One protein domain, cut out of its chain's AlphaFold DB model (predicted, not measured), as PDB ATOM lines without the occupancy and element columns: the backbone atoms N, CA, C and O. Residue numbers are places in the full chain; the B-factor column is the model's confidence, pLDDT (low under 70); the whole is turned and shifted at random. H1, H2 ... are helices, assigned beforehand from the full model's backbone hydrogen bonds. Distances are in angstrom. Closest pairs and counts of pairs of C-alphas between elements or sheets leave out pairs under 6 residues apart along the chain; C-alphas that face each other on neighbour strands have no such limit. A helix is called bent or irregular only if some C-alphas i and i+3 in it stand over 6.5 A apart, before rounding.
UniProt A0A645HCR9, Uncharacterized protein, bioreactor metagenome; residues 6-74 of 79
ATOM      1  N   PHE A   6     165.726 132.799  84.101       75.25
ATOM      2  CA  PHE A   6     164.477 132.709  83.328       75.25
ATOM      3  C   PHE A   6     163.245 133.225  84.078       75.25
ATOM      4  O   PHE A   6     162.234 133.546  83.467       75.25
ATOM      5  N   LEU A   7     163.305 133.285  85.410       78.81
ATOM      6  CA  LEU A   7     162.245 133.879  86.220       78.81
ATOM      7  C   LEU A   7     162.512 135.350  86.510       78.81
ATOM      8  O   LEU A   7     161.587 136.050  86.899       78.81
ATOM      9  N   LYS A   8     163.743 135.837  86.330       78.38
ATOM     10  CA  LYS A   8     164.107 137.249  86.511       78.38
ATOM     11  C   LYS A   8     164.043 138.058  85.216       78.38
ATOM     12  O   LYS A   8     163.924 139.279  85.277       78.38
ATOM     13  N   LYS A   9     164.161 137.399  84.066       81.62
ATOM     14  CA  LYS A   9     164.206 138.023  82.745       81.62
ATOM     15  C   LYS A   9     163.262 137.297  81.795       81.62
ATOM     16  O   LYS A   9     163.162 136.074  81.854       81.62
ATOM     17  N   THR A  10     162.583 138.042  80.931       78.56
ATOM     18  CA  THR A  10     161.873 137.472  79.785       78.56
ATOM     19  C   THR A  10     162.880 136.929  78.760       78.56
ATOM     20  O   THR A  10     164.063 137.287  78.818       78.56
ATOM     21  N   PRO A  11     162.451 136.069  77.816       77.19
ATOM     22  CA  PRO A  11     163.321 135.555  76.753       77.19
ATOM     23  C   PRO A  11     164.027 136.658  75.950       77.19
ATOM     24  O   PRO A  11     165.167 136.476  75.537       77.19
ATOM     25  N   ASP A  12     163.388 137.822  75.826       80.56
ATOM     26  CA  ASP A  12     163.910 139.000  75.119       80.56
ATOM     27  C   ASP A  12     164.894 139.835  75.965       80.56
ATOM     28  O   ASP A  12     165.378 140.879  75.538       80.56
ATOM     29  N   GLY A  13     165.192 139.401  77.196       75.06
ATOM     30  CA  GLY A  13     166.150 140.045  78.096       75.06
ATOM     31  C   GLY A  13     165.581 141.184  78.949       75.06
ATOM     32  O   GLY A  13     166.307 141.729  79.784       75.06
ATOM     33  N   HIS A  14     164.296 141.515  78.803       78.75
ATOM     34  CA  HIS A  14     163.622 142.497  79.653       78.75
ATOM     35  C   HIS A  14     163.388 141.947  81.072       78.75
ATOM     36  O   HIS A  14     163.289 140.732  81.257       78.75
ATOM     37  N   PRO A  15     163.321 142.802  82.111       75.44
ATOM     38  CA  PRO A  15     162.989 142.355  83.462       75.44
ATOM     39  C   PRO A  15     161.614 141.675  83.486       75.44
ATOM     40  O   PRO A  15     160.662 142.152  82.873       75.44
ATOM     41  N   SER A  16     161.526 140.540  84.177       76.88
ATOM     42  CA  SER A  16     160.300 139.743  84.245       76.88
ATOM     43  C   SER A  16     159.219 140.391  85.110       76.88
ATOM     44  O   SER A  16     159.483 141.262  85.945       76.88
ATOM     45  N   GLU A  17     158.000 139.860  84.996       70.25
ATOM     46  CA  GLU A  17     156.848 140.268  85.806       70.25
ATOM     47  C   GLU A  17     157.055 140.114  87.321       70.25
ATOM     48  O   GLU A  17     156.358 140.737  88.117       70.25
ATOM     49  N   VAL A  18     158.064 139.341  87.745       69.50
ATOM     50  CA  VAL A  18     158.472 139.235  89.159       69.50
ATOM     51  C   VAL A  18     158.887 140.589  89.736       69.50
ATOM     52  O   VAL A  18     158.793 140.789  90.948       69.50
ATOM     53  N   PHE A  19     159.331 141.520  88.892       70.81
ATOM     54  CA  PHE A  19     159.723 142.865  89.305       70.81
ATOM     55  C   PHE A  19     158.627 143.914  89.092       70.81
ATOM     56  O   PHE A  19     158.651 144.928  89.788       70.81
ATOM     57  N   SER A  20     157.679 143.688  88.177       77.31
ATOM     58  CA  SER A  20     156.613 144.652  87.875       77.31
ATOM     59  C   SER A  20     155.346 144.440  88.708       77.31
ATOM     60  O   SER A  20     154.731 145.425  89.110       77.31
ATOM     61  N   ASP A  21     154.970 143.193  89.018       84.06
ATOM     62  CA  ASP A  21     153.776 142.883  89.813       84.06
ATOM     63  C   ASP A  21     154.133 142.554  91.271       84.06
ATOM     64  O   ASP A  21     154.777 141.551  91.597       84.06
ATOM     65  N   GLU A  22     153.647 143.385  92.192       84.31
ATOM     66  CA  GLU A  22     153.850 143.211  93.625       84.31
ATOM     67  C   GLU A  22     153.206 141.928  94.183       84.31
ATOM     68  O   GLU A  22     153.787 141.277  95.064       84.31
ATOM     69  N   LYS A  23     152.036 141.520  93.674       84.56
ATOM     70  CA  LYS A  23     151.357 140.286  94.107       84.56
ATOM     71  C   LYS A  23     152.157 139.063  93.684       84.56
ATOM     72  O   LYS A  23     152.341 138.132  94.483       84.56
ATOM     73  N   PHE A  24     152.669 139.083  92.457       84.75
ATOM     74  CA  PHE A  24     153.514 138.015  91.947       84.75
ATOM     75  C   PHE A  24     154.841 137.956  92.705       84.75
ATOM     76  O   PHE A  24     155.193 136.897  93.225       84.75
ATOM     77  N   ARG A  25     155.506 139.101  92.921       86.00
ATOM     78  CA  ARG A  25     156.724 139.208  93.745       86.00
ATOM     79  C   ARG A  25     156.533 138.646  95.151       86.00
ATOM     80  O   ARG A  25     157.394 137.933  95.667       86.00
ATOM     81  N   LYS A  26     155.400 138.943  95.797       87.69
ATOM     82  CA  LYS A  26     155.081 138.439  97.142       87.69
ATOM     83  C   LYS A  26     154.922 136.920  97.144       87.69
ATOM     84  O   LYS A  26     155.525 136.246  97.977       87.69
ATOM     85  N   THR A  27     154.157 136.380  96.198       88.12
ATOM     86  CA  THR A  27     153.951 134.930  96.051       88.12
ATOM     87  C   THR A  27     155.267 134.214  95.749       88.12
ATOM     88  O   THR A  27     155.591 133.196  96.367       88.12
ATOM     89  N   PHE A  28     156.071 134.799  94.863       88.06
ATOM     90  CA  PHE A  28     157.399 134.325  94.525       88.06
ATOM     91  C   PHE A  28     158.295 134.261  95.764       88.06
ATOM     92  O   PHE A  28     158.830 133.204  96.078       88.06
ATOM     93  N   ASN A  29     158.391 135.345  96.533       88.06
ATOM     94  CA  ASN A  29     159.209 135.398  97.745       88.06
ATOM     95  C   ASN A  29     158.811 134.362  98.811       88.06
ATOM     96  O   ASN A  29     159.663 133.896  99.566       88.06
ATOM     97  N   ILE A  30     157.539 133.965  98.867       90.06
ATOM     98  CA  ILE A  30     157.066 132.928  99.794       90.06
ATOM     99  C   ILE A  30     157.537 131.529  99.357       90.06
ATOM    100  O   ILE A  30     157.926 130.708 100.198       90.06
ATOM    101  N   LEU A  31     157.498 131.244  98.052       89.69
ATOM    102  CA  LEU A  31     157.659 129.894  97.494       89.69
ATOM    103  C   LEU A  31     159.013 129.612  96.838       89.69
ATOM    104  O   LEU A  31     159.331 128.447  96.554       89.69
ATOM    105  N   ALA A  32     159.780 130.650  96.532       88.44
ATOM    106  CA  ALA A  32     161.048 130.524  95.848       88.44
ATOM    107  C   ALA A  32     162.158 130.080  96.805       88.44
ATOM    108  O   ALA A  32     162.160 130.345  98.009       88.44
ATOM    109  N   PHE A  33     163.113 129.356  96.235       89.25
ATOM    110  CA  PHE A  33     164.306 128.871  96.909       89.25
ATOM    111  C   PHE A  33     165.515 129.133  96.022       89.25
ATOM    112  O   PHE A  33     165.408 129.115  94.796       89.25
ATOM    113  N   LYS A  34     166.676 129.326  96.647       88.62
ATOM    114  CA  LYS A  34     167.939 129.394  95.915       88.62
ATOM    115  C   LYS A  34     168.281 128.026  95.295       88.62
ATOM    116  O   LYS A  34     168.006 127.002  95.941       88.62
ATOM    117  N   PRO A  35     168.856 127.985  94.082       89.75
ATOM    118  CA  PRO A  35     169.178 126.738  93.394       89.75
ATOM    119  C   PRO A  35     170.137 125.857  94.195       89.75
ATOM    120  O   PRO A  35     169.943 124.647  94.229       89.75
ATOM    121  N   GLU A  36     171.084 126.434  94.933       91.00
ATOM    122  CA  GLU A  36     172.067 125.683  95.722       91.00
ATOM    123  C   GLU A  36     171.385 124.867  96.831       91.00
ATOM    124  O   GLU A  36     171.727 123.708  97.071       91.00
ATOM    125  N   THR A  37     170.372 125.440  97.490       92.62
ATOM    126  CA  THR A  37     169.598 124.751  98.537       92.62
ATOM    127  C   THR A  37     168.784 123.600  97.962       92.62
ATOM    128  O   THR A  37     168.667 122.541  98.577       92.62
ATOM    129  N   VAL A  38     168.203 123.813  96.784       92.88
ATOM    130  CA  VAL A  38     167.368 122.817  96.114       92.88
ATOM    131  C   VAL A  38     168.240 121.680  95.578       92.88
ATOM    132  O   VAL A  38     167.941 120.513  95.831       92.88
ATOM    133  N   ALA A  39     169.377 121.999  94.959       94.06
ATOM    134  CA  ALA A  39     170.350 121.030  94.470       94.06
ATOM    135  C   ALA A  39     170.865 120.114  95.589       94.06
ATOM    136  O   ALA A  39     170.859 118.896  95.424       94.06
ATOM    137  N   LYS A  40     171.197 120.661  96.769       95.88
ATOM    138  CA  LYS A  40     171.611 119.862  97.940       95.88
ATOM    139  C   LYS A  40     170.591 118.787  98.338       95.88
ATOM    140  O   LYS A  40     170.976 117.740  98.848       95.88
ATOM    141  N   TYR A  41     169.297 119.023  98.121       94.75
ATOM    142  CA  TYR A  41     168.255 118.029  98.382       94.75
ATOM    143  C   TYR A  41     168.121 117.006  97.251       94.75
ATOM    144  O   TYR A  41     167.971 115.811  97.522       94.75
ATOM    145  N   PHE A  42     168.141 117.475  96.005       95.56
ATOM    146  CA  PHE A  42     167.861 116.656  94.831       95.56
ATOM    147  C   PHE A  42     169.027 115.764  94.420       95.56
ATOM    148  O   PHE A  42     168.813 114.572  94.236       95.56
ATOM    149  N   VAL A  43     170.243 116.308  94.323       96.44
ATOM    150  CA  VAL A  43     171.431 115.596  93.821       96.44
ATOM    151  C   VAL A  43     171.626 114.231  94.494       96.44
ATOM    152  O   VAL A  43     171.625 113.229  93.780       96.44
ATOM    153  N   PRO A  44     171.693 114.114  95.836       97.25
ATOM    154  CA  PRO A  44     171.878 112.806  96.460       97.25
ATOM    155  C   PRO A  44     170.681 111.868  96.251       97.25
ATOM    156  O   PRO A  44     170.864 110.659  96.192       97.25
ATOM    157  N   ARG A  45     169.451 112.383  96.133       96.50
ATOM    158  CA  ARG A  45     168.254 111.544  95.938       96.50
ATOM    159  C   ARG A  45     168.161 111.000  94.526       96.50
ATOM    160  O   ARG A  45     167.755 109.863  94.362       96.50
ATOM    161  N   ILE A  46     168.548 111.799  93.537       95.44
ATOM    162  CA  ILE A  46     168.611 111.377  92.139       95.44
ATOM    163  C   ILE A  46     169.681 110.293  91.987       95.44
ATOM    164  O   ILE A  46     169.385 109.236  91.446       95.44
ATOM    165  N   LEU A  47     170.885 110.514  92.530       96.94
ATOM    166  CA  LEU A  47     171.993 109.557  92.424       96.94
ATOM    167  C   LEU A  47     171.720 108.221  93.133       96.94
ATOM    168  O   LEU A  47     172.175 107.184  92.667       96.94
ATOM    169  N   ASN A  48     170.976 108.234  94.243       97.25
ATOM    170  CA  ASN A  48     170.625 107.018  94.984       97.25
ATOM    171  C   ASN A  48     169.305 106.370  94.527       97.25
ATOM    172  O   ASN A  48     168.893 105.356  95.091       97.25
ATOM    173  N   ASN A  49     168.594 106.955  93.560       96.31
ATOM    174  CA  ASN A  49     167.309 106.425  93.125       96.31
ATOM    175  C   ASN A  49     167.494 105.300  92.100       96.31
ATOM    176  O   ASN A  49     168.002 105.520  91.007       96.31
ATOM    177  N   LEU A  50     167.000 104.109  92.438       95.00
ATOM    178  CA  LEU A  50     167.071 102.910  91.593       95.00
ATOM    179  C   LEU A  50     165.739 102.580  90.898       95.00
ATOM    180  O   LEU A  50     165.619 101.547  90.246       95.00
ATOM    181  N   LYS A  51     164.708 103.415  91.081       95.50
ATOM    182  CA  LYS A  51     163.357 103.174  90.561       95.50
ATOM    183  C   LYS A  51     163.054 104.105  89.393       95.50
ATOM    184  O   LYS A  51     163.233 105.316  89.506       95.50
ATOM    185  N   ASN A  52     162.538 103.550  88.304       91.62
ATOM    186  CA  ASN A  52     161.976 104.355  87.223       91.62
ATOM    187  C   ASN A  52     160.701 105.066  87.700       91.62
ATOM    188  O   ASN A  52     160.007 104.563  88.583       91.62
ATOM    189  N   ASP A  53     160.425 106.238  87.126       93.38
ATOM    190  CA  ASP A  53     159.254 107.077  87.435       93.38
ATOM    191  C   ASP A  53     159.145 107.542  88.908       93.38
ATOM    192  O   ASP A  53     158.074 107.817  89.445       93.38
ATOM    193  N   ALA A  54     160.278 107.643  89.611       94.19
ATOM    194  CA  ALA A  54     160.290 108.127  90.986       94.19
ATOM    195  C   ALA A  54     160.049 109.648  91.061       94.19
ATOM    196  O   ALA A  54     160.866 110.452  90.606       94.19
ATOM    197  N   GLN A  55     158.973 110.065  91.737       93.75
ATOM    198  CA  GLN A  55     158.709 111.476  92.016       93.75
ATOM    199  C   GLN A  55     159.486 111.958  93.251       93.75
ATOM    200  O   GLN A  55     159.124 111.684  94.397       93.75
ATOM    201  N   ILE A  56     160.526 112.763  93.037       93.69
ATOM    202  CA  ILE A  56     161.253 113.438  94.119       93.69
ATOM    203  C   ILE A  56     160.704 114.864  94.246       93.69
ATOM    204  O   ILE A  56     160.956 115.718  93.404       93.69
ATOM    205  N   ALA A  57     159.940 115.154  95.300       93.88
ATOM    206  CA  ALA A  57     159.363 116.483  95.511       93.88
ATOM    207  C   ALA A  57     160.125 117.275  96.590       93.88
ATOM    208  O   ALA A  57     160.273 116.820  97.724       93.88
ATOM    209  N   TRP A  58     160.580 118.493  96.263       92.25
ATOM    210  CA  TRP A  58     161.153 119.437  97.243       92.25
ATOM    211  C   TRP A  58     160.098 120.308  97.928       92.25
ATOM    212  O   TRP A  58     160.207 120.618  99.122       92.25
ATOM    213  N   LEU A  59     159.107 120.761  97.158       91.94
ATOM    214  CA  LEU A  59     158.012 121.603  97.622       91.94
ATOM    215  C   LEU A  59     156.739 120.762  97.664       91.94
ATOM    216  O   LEU A  59     156.067 120.593  96.656       91.94
ATOM    217  N   THR A  60     156.438 120.214  98.836       92.75
ATOM    218  CA  THR A  60     155.194 119.478  99.082       92.75
ATOM    219  C   THR A  60     154.060 120.438  99.441       92.75
ATOM    220  O   THR A  60     154.320 121.545  99.921       92.75
ATOM    221  N   ASN A  61     152.804 119.999  99.305       93.06
ATOM    222  CA  ASN A  61     151.624 120.794  99.681       93.06
ATOM    223  C   ASN A  61     151.704 121.292 101.130       93.06
ATOM    224  O   ASN A  61     151.495 122.471 101.398       93.06
ATOM    225  N   ARG A  62     152.123 120.422 102.059       94.69
ATOM    226  CA  ARG A  62     152.342 120.786 103.467       94.69
ATOM    227  C   ARG A  62     153.385 121.894 103.623       94.69
ATOM    228  O   ARG A  62     153.190 122.826 104.398       94.69
ATOM    229  N   LYS A  63     154.496 121.808 102.886       92.38
ATOM    230  CA  LYS A  63     155.567 122.810 102.935       92.38
ATOM    231  C   LYS A  63     155.114 124.137 102.330       92.38
ATOM    232  O   LYS A  63     155.445 125.178 102.886       92.38
ATOM    233  N   ALA A  64     154.352 124.107 101.238       92.69
ATOM    234  CA  ALA A  64     153.762 125.299 100.635       92.69
ATOM    235  C   ALA A  64     152.759 125.967 101.589       92.69
ATOM    236  O   ALA A  64     152.905 127.150 101.883       92.69
ATOM    237  N   ALA A  65     151.822 125.204 102.160       94.25
ATOM    238  CA  ALA A  65     150.858 125.707 103.138       94.25
ATOM    239  C   ALA A  65     151.561 126.357 104.339       94.25
ATOM    240  O   ALA A  65     151.259 127.492 104.700       94.25
ATOM    241  N   TRP A  66     152.577 125.694 104.903       93.88
ATOM    242  CA  TRP A  66     153.375 126.247 106.000       93.88
ATOM    243  C   TRP A  66     154.079 127.560 105.634       93.88
ATOM    244  O   TRP A  66     154.149 128.485 106.444       93.88
ATOM    245  N   ARG A  67     154.593 127.668 104.405       90.94
ATOM    246  CA  ARG A  67     155.247 128.884 103.902       90.94
ATOM    247  C   ARG A  67     154.272 130.049 103.789       90.94
ATOM    248  O   ARG A  67     154.636 131.149 104.185       90.94
ATOM    249  N   PHE A  68     153.053 129.806 103.311       92.19
ATOM    250  CA  PHE A  68     152.011 130.831 103.264       92.19
ATOM    251  C   PHE A  68     151.539 131.241 104.662       92.19
ATOM    252  O   PHE A  68     151.479 132.434 104.943       92.19
ATOM    253  N   MET A  69     151.299 130.282 105.563       93.38
ATOM    254  CA  MET A  69     150.877 130.575 106.941       93.38
ATOM    255  C   MET A  69     151.911 131.413 107.706       93.38
ATOM    256  O   MET A  69     151.553 132.305 108.467       93.38
ATOM    257  N   THR A  70     153.203 131.162 107.482       92.38
ATOM    258  CA  THR A  70     154.300 131.870 108.168       92.38
ATOM    259  C   THR A  70     154.813 133.102 107.415       92.38
ATOM    260  O   THR A  70     155.757 133.748 107.872       92.38
ATOM    261  N   ALA A  71     154.212 133.458 106.273       89.50
ATOM    262  CA  ALA A  71     154.738 134.486 105.374       89.50
ATOM    263  C   ALA A  71     154.851 135.875 106.023       89.50
ATOM    264  O   ALA A  71     155.804 136.598 105.740       89.50
ATOM    265  N   GLY A  72     153.918 136.241 106.910       86.31
ATOM    266  CA  GLY A  72     153.927 137.539 107.596       86.31
ATOM    267  C   GLY A  72     155.091 137.724 108.576       86.31
ATOM    268  O   GLY A  72     155.542 138.844 108.784       86.31
ATOM    269  N   PHE A  73     155.625 136.633 109.130       86.81
ATOM    270  CA  PHE A  73     156.726 136.665 110.103       86.81
ATOM    271  C   PHE A  73     158.109 136.551 109.452       86.81
ATOM    272  O   PHE A  73     159.138 136.659 110.118       86.81
ATOM    273  N   ARG A  74     158.152 136.298 108.143       78.62
ATOM    274  CA  ARG A  74     159.374 135.949 107.430       78.62
ATOM    275  C   ARG A  74     160.001 137.192 106.796       78.62
ATOM    276  O   ARG A  74     159.386 137.837 105.952       78.62
TER     277      ARG A  74
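This is residues 6 to 74 of the 79 residues of an uncharacterized protein of bioreactor metagenome (UniProt A0A645HCR9). An open, loose chain of helices: the longest, H3, touches no other helix and makes one side of a wide loop, which residues 48 to 60 close by folding back to H4. H2 and H4 touch near the last residues of both, at Ile 30 and Arg 67, and run opposite ways at a steep tilt; H1 sits at the other end of H2, where H2 begins, and residues 47 to 53 stick out. The printed part has 69 residues with four named helices, H1 to H4 in order, and no named strand; it is all helix, loose, with a radius of gyration of the C-alphas of 15.4 A and spans of 43 by 34 by 20 A.

H3, residues 35 to 47, is 17.4 A long and begins at C-alpha 35 (169.178, 126.738, 93.394). H2 is residues 22 to 31, 14.4 A; H1 is residues 17 to 20, 4.9 A. H4, residues 61 to 69, 12.2 A, ends at C-alpha 69 (150.877, 130.575, 106.941).

H3 is apart from H1, H2 and H4, and is irregular, but only just: C-alphas 41 and 44 are 6.6 A apart. H2 and H4 touch, closest at the C-alphas of Ile 30 and Arg 67, 6.0 A, at a steep tilt of 52 degrees, opposite ways. H1 and H2 touch only at the corner, closest at the C-alphas of Val 18 and Arg 25, 4.9 A. Every O i to N i+4 pair is within hydrogen-bond range in H2 and H4, and 6 of 9 in H3; H1 is too short for one.

The C-alphas farthest apart, of Ser 20 and Leu 50, are 43.2 A apart. The printed part has no cut, the link from H3 to H4 is long, and residue 18 has pLDDT under 70.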